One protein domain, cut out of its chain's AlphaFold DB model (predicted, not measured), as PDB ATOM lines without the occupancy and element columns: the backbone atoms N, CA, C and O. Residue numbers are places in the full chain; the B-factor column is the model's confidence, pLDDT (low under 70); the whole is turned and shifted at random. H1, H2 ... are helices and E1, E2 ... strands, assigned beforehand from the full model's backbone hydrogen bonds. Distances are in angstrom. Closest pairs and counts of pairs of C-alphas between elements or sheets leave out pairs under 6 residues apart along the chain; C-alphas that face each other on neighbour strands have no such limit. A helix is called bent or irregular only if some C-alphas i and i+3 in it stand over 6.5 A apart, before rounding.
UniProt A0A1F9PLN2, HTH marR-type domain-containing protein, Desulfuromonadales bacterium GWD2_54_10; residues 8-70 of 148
ATOM      1  N   ASN A   8       4.008 -35.819 -28.861       60.78
ATOM      2  CA  ASN A   8       3.437 -34.509 -28.534       60.78
ATOM      3  C   ASN A   8       4.232 -33.378 -29.174       60.78
ATOM      4  O   ASN A   8       3.647 -32.505 -29.808       60.78
ATOM      5  N   THR A   9       5.562 -33.414 -29.088       60.81
ATOM      6  CA  THR A   9       6.406 -32.375 -29.696       60.81
ATOM      7  C   THR A   9       6.209 -32.319 -31.210       60.81
ATOM      8  O   THR A   9       6.015 -31.245 -31.770       60.81
ATOM      9  N   THR A  10       6.164 -33.475 -31.875       60.81
ATOM     10  CA  THR A  10       5.963 -33.561 -33.327       60.81
ATOM     11  C   THR A  10       4.573 -33.084 -33.746       60.81
ATOM     12  O   THR A  10       4.456 -32.354 -34.728       60.81
ATOM     13  N   ILE A  11       3.527 -33.440 -32.997       66.38
ATOM     14  CA  ILE A  11       2.155 -32.984 -33.249       66.38
ATOM     15  C   ILE A  11       2.060 -31.469 -33.038       66.38
ATOM     16  O   ILE A  11       1.528 -30.769 -33.898       66.38
ATOM     17  N   HIS A  12       2.628 -30.933 -31.957       62.28
ATOM     18  CA  HIS A  12       2.645 -29.492 -31.705       62.28
ATOM     19  C   HIS A  12       3.394 -28.724 -32.795       62.28
ATOM     20  O   HIS A  12       2.890 -27.715 -33.283       62.28
ATOM     21  N   GLU A  13       4.560 -29.207 -33.226       62.91
ATOM     22  CA  GLU A  13       5.308 -28.598 -34.327       62.91
ATOM     23  C   GLU A  13       4.556 -28.673 -35.659       62.91
ATOM     24  O   GLU A  13       4.583 -27.724 -36.444       62.91
ATOM     25  N   PHE A  14       3.879 -29.788 -35.923       67.75
ATOM     26  CA  PHE A  14       3.073 -29.975 -37.121       67.75
ATOM     27  C   PHE A  14       1.867 -29.027 -37.151       67.75
ATOM     28  O   PHE A  14       1.621 -28.380 -38.171       67.75
ATOM     29  N   LEU A  15       1.153 -28.886 -36.031       66.75
ATOM     30  CA  LEU A  15       0.022 -27.964 -35.896       66.75
ATOM     31  C   LEU A  15       0.473 -26.494 -35.941       66.75
ATOM     32  O   LEU A  15      -0.194 -25.673 -36.565       66.75
ATOM     33  N   ALA A  16       1.634 -26.166 -35.360       61.44
ATOM     34  CA  ALA A  16       2.245 -24.832 -35.404       61.44
ATOM     35  C   ALA A  16       2.599 -24.363 -36.818       61.44
ATOM     36  O   ALA A  16       2.563 -23.166 -37.104       61.44
ATOM     37  N   LYS A  17       2.948 -25.294 -37.708       64.12
ATOM     38  CA  LYS A  17       3.402 -24.978 -39.067       64.12
ATOM     39  C   LYS A  17       2.265 -24.907 -40.088       64.12
ATOM     40  O   LYS A  17       2.471 -24.349 -41.164       64.12
ATOM     41  N   ARG A  18       1.076 -25.450 -39.791       76.50
ATOM     42  CA  ARG A  18      -0.048 -25.473 -40.741       76.50
ATOM     43  C   ARG A  18      -0.880 -24.194 -40.685       76.50
ATOM     44  O   ARG A  18      -1.291 -23.735 -39.623       76.50
ATOM     45  N   GLN A  19      -1.148 -23.644 -41.863       81.94
ATOM     46  CA  GLN A  19      -2.083 -22.545 -42.083       81.94
ATOM     47  C   GLN A  19      -3.340 -23.085 -42.768       81.94
ATOM     48  O   GLN A  19      -3.277 -24.100 -43.464       81.94
ATOM     49  N   THR A  20      -4.469 -22.424 -42.558       85.19
ATOM     50  CA  THR A  20      -5.762 -22.703 -43.190       85.19
ATOM     51  C   THR A  20      -6.411 -21.385 -43.603       85.19
ATOM     52  O   THR A  20      -6.088 -20.325 -43.074       85.19
ATOM     53  N   ILE A  21      -7.313 -21.426 -44.576       87.12
ATOM     54  CA  ILE A  21      -8.103 -20.263 -44.995       87.12
ATOM     55  C   ILE A  21      -9.443 -20.348 -44.273       87.12
ATOM     56  O   ILE A  21     -10.130 -21.356 -44.412       87.12
ATOM     57  N   ARG A  22      -9.841 -19.320 -43.523       85.19
ATOM     58  CA  ARG A  22     -11.069 -19.343 -42.720       85.19
ATOM     59  C   ARG A  22     -11.971 -18.153 -43.000       85.19
ATOM     60  O   ARG A  22     -11.504 -17.026 -43.139       85.19
ATOM     61  N   CYS A  23     -13.275 -18.406 -43.057       89.00
ATOM     62  CA  CYS A  23     -14.287 -17.362 -43.131       89.00
ATOM     63  C   CYS A  23     -14.689 -16.884 -41.723       89.00
ATOM     64  O   CYS A  23     -15.113 -17.715 -40.917       89.00
ATOM     65  N   PRO A  24     -14.642 -15.573 -41.420       82.94
ATOM     66  CA  PRO A  24     -15.092 -15.045 -40.134       82.94
ATOM     67  C   PRO A  24     -16.621 -15.037 -39.985       82.94
ATOM     68  O   PRO A  24     -17.108 -15.096 -38.862       82.94
ATOM     69  N   SER A  25     -17.378 -14.983 -41.089       85.44
ATOM     70  CA  SER A  25     -18.847 -14.901 -41.041       85.44
ATOM     71  C   SER A  25     -19.521 -16.260 -40.840       85.44
ATOM     72  O   SER A  25     -20.440 -16.361 -40.038       85.44
ATOM     73  N   CYS A  26     -19.089 -17.307 -41.554       85.88
ATOM     74  CA  CYS A  26     -19.711 -18.639 -41.465       85.88
ATOM     75  C   CYS A  26     -18.836 -19.698 -40.783       85.88
ATOM     76  O   CYS A  26     -19.285 -20.818 -40.561       85.88
ATOM     77  N   GLY A  27     -17.577 -19.380 -40.470       81.94
ATOM     78  CA  GLY A  27     -16.655 -20.298 -39.802       81.94
ATOM     79  C   GLY A  27     -16.040 -21.380 -40.695       81.94
ATOM     80  O   GLY A  27     -15.190 -22.116 -40.197       81.94
ATOM     81  N   ALA A  28     -16.409 -21.462 -41.980       85.12
ATOM     82  CA  ALA A  28     -15.873 -22.451 -42.919       85.12
ATOM     83  C   ALA A  28     -14.341 -22.361 -43.036       85.12
ATOM     84  O   ALA A  28     -13.790 -21.262 -43.153       85.12
ATOM     85  N   ALA A  29     -13.675 -23.518 -43.035       82.56
ATOM     86  CA  ALA A  29     -12.224 -23.648 -43.124       82.56
ATOM     87  C   ALA A  29     -11.819 -24.438 -44.377       82.56
ATOM     88  O   ALA A  29     -12.407 -25.470 -44.696       82.56
ATOM     89  N   TYR A  30     -10.788 -23.963 -45.073       85.31
ATOM     90  CA  TYR A  30     -10.291 -24.528 -46.323       85.31
ATOM     91  C   TYR A  30      -8.780 -24.778 -46.248       85.31
ATOM     92  O   TYR A  30      -8.054 -24.023 -45.591       85.31
ATOM     93  N   PRO A  31      -8.279 -25.818 -46.936       84.31
ATOM     94  CA  PRO A  31      -6.848 -26.068 -47.035       84.31
ATOM     95  C   PRO A  31      -6.150 -24.985 -47.867       84.31
ATOM     96  O   PRO A  31      -6.740 -24.400 -48.779       84.31
ATOM     97  N   MET A  32      -4.863 -24.766 -47.591       83.94
ATOM     98  CA  MET A  32      -4.028 -23.787 -48.308       83.94
ATOM     99  C   MET A  32      -3.850 -24.100 -49.797       83.94
ATOM    100  O   MET A  32      -3.509 -23.206 -50.565       83.94
ATOM    101  N   ASP A  33      -4.140 -25.324 -50.235       84.75
ATOM    102  CA  ASP A  33      -4.089 -25.705 -51.652       84.75
ATOM    103  C   ASP A  33      -5.062 -24.881 -52.516       84.75
ATOM    104  O   ASP A  33      -4.827 -24.690 -53.707       84.75
ATOM    105  N   LYS A  34      -6.123 -24.331 -51.904       83.62
ATOM    106  CA  LYS A  34      -7.120 -23.467 -52.554       83.62
ATOM    107  C   LYS A  34      -6.766 -21.974 -52.519       83.62
ATOM    108  O   LYS A  34      -7.586 -21.144 -52.899       83.62
ATOM    109  N   LEU A  35      -5.565 -21.601 -52.067       83.75
ATOM    110  CA  LEU A  35      -5.161 -20.197 -51.909       83.75
ATOM    111  C   LEU A  35      -5.321 -19.388 -53.202       83.75
ATOM    112  O   LEU A  35      -5.879 -18.296 -53.173       83.75
ATOM    113  N   LYS A  36      -4.896 -19.954 -54.336       85.31
ATOM    114  CA  LYS A  36      -4.989 -19.296 -55.649       85.31
ATOM    115  C   LYS A  36      -6.434 -19.018 -56.059       85.31
ATOM    116  O   LYS A  36      -6.713 -17.967 -56.629       85.31
ATOM    117  N   ASP A  37      -7.344 -19.930 -55.729       86.88
ATOM    118  CA  ASP A  37      -8.767 -19.762 -56.011       86.88
ATOM    119  C   ASP A  37      -9.317 -18.594 -55.183       86.88
ATOM    120  O   ASP A  37      -9.953 -17.690 -55.719       86.88
ATOM    121  N   PHE A  38      -8.998 -18.541 -53.887       86.25
ATOM    122  CA  PHE A  38      -9.425 -17.437 -53.022       86.25
ATOM    123  C   PHE A  38      -8.812 -16.090 -53.423       86.25
ATOM    124  O   PHE A  38      -9.522 -15.085 -53.397       86.25
ATOM    125  N   GLU A  39      -7.547 -16.042 -53.846       86.25
ATOM    126  CA  GLU A  39      -6.939 -14.821 -54.394       86.25
ATOM    127  C   GLU A  39      -7.675 -14.342 -55.654       86.25
ATOM    128  O   GLU A  39      -8.001 -13.157 -55.766       86.25
ATOM    129  N   PHE A  40      -8.013 -15.264 -56.561       86.81
ATOM    130  CA  PHE A  40      -8.768 -14.965 -57.779       86.81
ATOM    131  C   PHE A  40     -10.181 -14.440 -57.474       86.81
ATOM    132  O   PHE A  40     -10.622 -13.447 -58.055       86.81
ATOM    133  N   PHE A  41     -10.868 -15.038 -56.496       85.81
ATOM    134  CA  PHE A  41     -12.200 -14.625 -56.039       85.81
ATOM    135  C   PHE A  41     -12.182 -13.480 -55.007       85.81
ATOM    136  O   PHE A  41     -13.185 -13.236 -54.332       85.81
ATOM    137  N   LYS A  42     -11.069 -12.739 -54.878       86.50
ATOM    138  CA  LYS A  42     -10.924 -11.590 -53.957       86.50
ATOM    139  C   LYS A  42     -11.307 -11.921 -52.508       86.50
ATOM    140  O   LYS A  42     -11.867 -11.084 -51.799       86.50
ATOM    141  N   TRP A  43     -10.989 -13.138 -52.082       86.31
ATOM    142  CA  TRP A  43     -11.236 -13.677 -50.748       86.31
ATOM    143  C   TRP A  43     -12.712 -13.838 -50.375       86.31
ATOM    144  O   TRP A  43     -13.016 -14.007 -49.197       86.31
ATOM    145  N   LYS A  44     -13.643 -13.822 -51.334       88.81
ATOM    146  CA  LYS A  44     -15.049 -14.132 -51.045       88.81
ATOM    147  C   LYS A  44     -15.219 -15.570 -50.566       88.81
ATOM    148  O   LYS A  44     -14.637 -16.499 -51.124       88.81
ATOM    149  N   CYS A  45     -16.038 -15.751 -49.537       87.31
ATOM    150  CA  CYS A  45     -16.390 -17.071 -49.043       87.31
ATOM    151  C   CYS A  45     -17.390 -17.760 -49.985       87.31
ATOM    152  O   CYS A  45     -18.448 -17.188 -50.236       87.31
ATOM    153  N   PRO A  46     -17.121 -18.994 -50.445       86.44
ATOM    154  CA  PRO A  46     -18.038 -19.709 -51.333       86.44
ATOM    155  C   PRO A  46     -19.307 -20.226 -50.632       86.44
ATOM    156  O   PRO A  46     -20.259 -20.577 -51.314       86.44
ATOM    157  N   GLU A  47     -19.337 -20.268 -49.294       86.38
ATOM    158  CA  GLU A  47     -20.478 -20.794 -48.522       86.38
ATOM    159  C   GLU A  47     -21.516 -19.720 -48.185       86.38
ATOM    160  O   GLU A  47     -22.715 -19.958 -48.279       86.38
ATOM    161  N   CYS A  48     -21.072 -18.530 -47.770       86.06
ATOM    162  CA  CYS A  48     -21.981 -17.469 -47.327       86.06
ATOM    163  C   CYS A  48     -22.003 -16.235 -48.230       86.06
ATOM    164  O   CYS A  48     -22.845 -15.371 -48.014       86.06
ATOM    165  N   ASP A  49     -21.078 -16.128 -49.193       80.19
ATOM    166  CA  ASP A  49     -20.929 -15.048 -50.190       80.19
ATOM    167  C   ASP A  49     -20.747 -13.608 -49.637       80.19
ATOM    168  O   ASP A  49     -20.400 -12.675 -50.369       80.19
ATOM    169  N   ASP A  50     -20.910 -13.441 -48.325       82.88
ATOM    170  CA  ASP A  50     -20.827 -12.187 -47.578       82.88
ATOM    171  C   ASP A  50     -19.484 -12.049 -46.836       82.88
ATOM    172  O   ASP A  50     -18.860 -10.987 -46.794       82.88
ATOM    173  N   GLY A  51     -18.971 -13.157 -46.294       83.50
ATOM    174  CA  GLY A  51     -17.717 -13.160 -45.545       83.50
ATOM    175  C   GLY A  51     -16.476 -13.083 -46.437       83.50
ATOM    176  O   GLY A  51     -16.394 -13.755 -47.468       83.50
ATOM    177  N   ARG A  52     -15.456 -12.327 -46.003       87.94
ATOM    178  CA  ARG A  52     -14.108 -12.376 -46.597       87.94
ATOM    179  C   ARG A  52     -13.212 -13.315 -45.811       87.94
ATOM    180  O   ARG A  52     -12.926 -13.060 -44.643       87.94
ATOM    181  N   CYS A  53     -12.784 -14.393 -46.451       88.62
ATOM    182  CA  CYS A  53     -11.861 -15.346 -45.864       88.62
ATOM    183  C   CYS A  53     -10.482 -14.719 -45.625       88.62
ATOM    184  O   CYS A  53     -10.072 -13.792 -46.322       88.62
ATOM    185  N   SER A  54      -9.742 -15.257 -44.664       87.06
ATOM    186  CA  SER A  54      -8.354 -14.885 -44.394       87.06
ATOM    187  C   SER A  54      -7.532 -16.113 -44.017       87.06
ATOM    188  O   SER A  54      -8.076 -17.142 -43.618       87.06
ATOM    189  N   VAL A  55      -6.210 -16.028 -44.168       86.75
ATOM    190  CA  VAL A  55      -5.306 -17.097 -43.730       86.75
ATOM    191  C   VAL A  55      -5.124 -17.011 -42.219       86.75
ATOM    192  O   VAL A  55      -4.709 -15.978 -41.695       86.75
ATOM    193  N   VAL A  56      -5.392 -18.112 -41.529       82.94
ATOM    194  CA  VAL A  56      -5.197 -18.279 -40.090       82.94
ATOM    195  C   VAL A  56      -4.241 -19.437 -39.828       82.94
ATOM    196  O   VAL A  56      -4.145 -20.383 -40.611       82.94
ATOM    197  N   ARG A  57      -3.479 -19.373 -38.734       77.81
ATOM    198  CA  ARG A  57      -2.667 -20.517 -38.307       77.81
ATOM    199  C   ARG A  57      -3.560 -21.506 -37.578       77.81
ATOM    200  O   ARG A  57      -4.280 -21.129 -36.655       77.81
ATOM    201  N   LEU A  58      -3.427 -22.778 -37.931       69.69
ATOM    202  CA  LEU A  58      -4.125 -23.871 -37.264       69.69
ATOM    203  C   LEU A  58      -3.785 -23.893 -35.764       69.69
ATOM    204  O   LEU A  58      -4.644 -24.124 -34.923       69.69
ATOM    205  N   SER A  59      -2.548 -23.556 -35.395       64.62
ATOM    206  CA  SER A  59      -2.163 -23.437 -33.987       64.62
ATOM    207  C   SER A  59      -2.902 -22.364 -33.211       64.62
ATOM    208  O   SER A  59      -3.033 -22.519 -32.006       64.62
ATOM    209  N   ASP A  60      -3.326 -21.277 -33.857       67.94
ATOM    210  CA  ASP A  60      -4.058 -20.200 -33.187       67.94
ATOM    211  C   ASP A  60      -5.537 -20.576 -33.023       67.94
ATOM    212  O   ASP A  60      -6.139 -20.265 -31.998       67.94
ATOM    213  N   GLU A  61      -6.084 -21.327 -33.980       65.00
ATOM    214  CA  GLU A  61      -7.438 -21.888 -33.940       65.00
ATOM    215  C   GLU A  61      -7.587 -22.956 -32.849       65.00
ATOM    216  O   GLU A  61      -8.452 -22.851 -31.984       65.00
ATOM    217  N   TYR A  62      -6.684 -23.934 -32.820       64.75
ATOM    218  CA  TYR A  62      -6.735 -25.032 -31.854       64.75
ATOM    219  C   TYR A  62      -6.045 -24.694 -30.535       64.75
ATOM    220  O   TYR A  62      -6.051 -25.506 -29.615       64.75
ATOM    221  N   LYS A  63      -5.460 -23.498 -30.392       65.88
ATOM    222  CA  LYS A  63      -4.725 -23.098 -29.182       65.88
ATOM    223  C   LYS A  63      -5.566 -23.248 -27.927       65.88
ATOM    224  O   LYS A  63      -5.063 -23.679 -26.899       65.88
ATOM    225  N   GLN A  64      -6.839 -22.876 -28.022       60.00
ATOM    226  CA  GLN A  64      -7.771 -22.929 -26.903       60.00
ATOM    227  C   GLN A  64      -8.267 -24.350 -26.632       60.00
ATOM    228  O   GLN A  64      -8.524 -24.673 -25.480       60.00
ATOM    229  N   GLU A  65      -8.401 -25.205 -27.649       60.34
ATOM    230  CA  GLU A  65      -8.688 -26.635 -27.457       60.34
ATOM    231  C   GLU A  65      -7.483 -27.366 -26.850       60.34
ATOM    232  O   GLU A  65      -7.642 -28.120 -25.901       60.34
ATOM    233  N   ILE A  66      -6.271 -27.089 -27.332       61.06
ATOM    234  CA  ILE A  66      -5.018 -27.667 -26.826       61.06
ATOM    235  C   ILE A  66      -4.699 -27.151 -25.421       61.06
ATOM    236  O   ILE A  66      -4.199 -27.901 -24.598       61.06
ATOM    237  N   ALA A  67      -4.994 -25.887 -25.115       57.53
ATOM    238  CA  ALA A  67      -4.881 -25.371 -23.752       57.53
ATOM    239  C   ALA A  67      -5.964 -25.942 -22.820       57.53
ATOM    240  O   ALA A  67      -5.724 -26.054 -21.622       57.53
ATOM    241  N   ARG A  68      -7.140 -26.301 -23.364       54.66
ATOM    242  CA  ARG A  68      -8.201 -27.032 -22.650       54.66
ATOM    243  C   ARG A  68      -7.892 -28.520 -22.485       54.66
ATOM    244  O   ARG A  68      -8.389 -29.112 -21.532       54.66
ATOM    245  N   LEU A  69      -7.061 -29.108 -23.350       56.84
ATOM    246  CA  LEU A  69      -6.325 -30.346 -23.081       56.84
ATOM    247  C   LEU A  69      -5.281 -30.019 -22.010       56.84
ATOM    248  O   LEU A  69      -4.100 -29.805 -22.263       56.84
ATOM    249  N   ASP A  70      -5.820 -29.858 -20.812       50.97
ATOM    250  CA  ASP A  70      -5.206 -29.314 -19.625       50.97
ATOM    251  C   ASP A  70      -3.802 -29.894 -19.419       50.97
ATOM    252  O   ASP A  70      -3.576 -31.091 -19.599       50.97
TER     253      ASP A  70
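Overview. This is residues 8 to 70 of the 148 residues of the protein "HTH marR-type domain-containing protein" of Desulfuromonadales bacterium GWD2_54_10 (UniProt A0A1F9PLN2). A small wall of three short strands, E2, E1 and E3, lies between two ends: at one end are the helices H1, H3 and H4, at the other the turn of residues 23 to 28 and the long loop of residues 41 to 53. H2 covers part of one face of this wall, while H1 and H4 extend away from it and stay apart from each other. The printed part has 63 residues with four named helices and three named strands, in the order H1 E1 E2 H2 E3 H3 H4, a mixed class of helices and strands; the sheet runs E2, E1, E3 and is antiparallel. It is only just loose, close to compact, with a radius of gyration of the C-alphas of 13.2 A, and only just elongated, spanning 38 by 21 by 11 A.

Arrangement. Start at H1, residues 8 to 17, which touches H3, residues 58 to 61; their closest C-alphas are those of Ala 16 and Ser 59, 4.8 A apart. Next come E1, residues 19 to 22, and E2, residues 29 to 31, an antiparallel hairpin at 139 degrees, with N 30 and O 21 within hydrogen-bond range at 2.8 A. On the other side of E1 is E3, residues 54 to 57, antiparallel to it at 140 degrees, with N 20 and O 56 at 2.8 A and N 54 and O 22 at 2.9 A. H2, residues 32 to 40, is on this sheet at a height of 8.1 A; it lies only just over E1, with 3 of its C-alphas falling on that strand, and runs along it at 26 degrees on the local plane. The closest C-alphas of H2 and E1 are those of Met 32 and Thr 20, 5.5 A apart. E2, H2 and E3 form a split strand-helix-strand unit, two strands of one sheet that are not neighbours, with a helix between them in the chain and E1 between them in the sheet; its crossover is right-handed. H3 only grazes the sheet, and H4, residues 63 to 68, is not on it; these two helices meet only through their link. Every O i to N i+4 pair is within hydrogen-bond range in H1 and H4, against 3 of 5 in H2, and H3 is too short for such a pair.

Along the chain. Find C-alpha 8 at (3.437, -34.509, -28.534), from which H1 runs 14.2 A to residue 17. E1 measures 9.6 A, E2 7.1 A and E3 10.1 A. H2 begins at C-alpha 32, (-4.028, -23.787, -48.308), and covers 13.8 A; it is irregular, with C-alphas 33 and 36 7.6 A apart. H3 measures 5.1 A, and H4 runs 8.4 A to C-alpha 68 at (-8.201, -27.032, -22.650).

Size, cuts and confidence. Look at Phe 40 and Asp 70 for the two C-alphas farthest apart, 40.9 A. The printed part has no cut, and its long link is that from H2 to E3, 13 residues. The mean pLDDT of the printed part is 76.7, and residues 8 to 17 and 58 to 70 of this model are under 70.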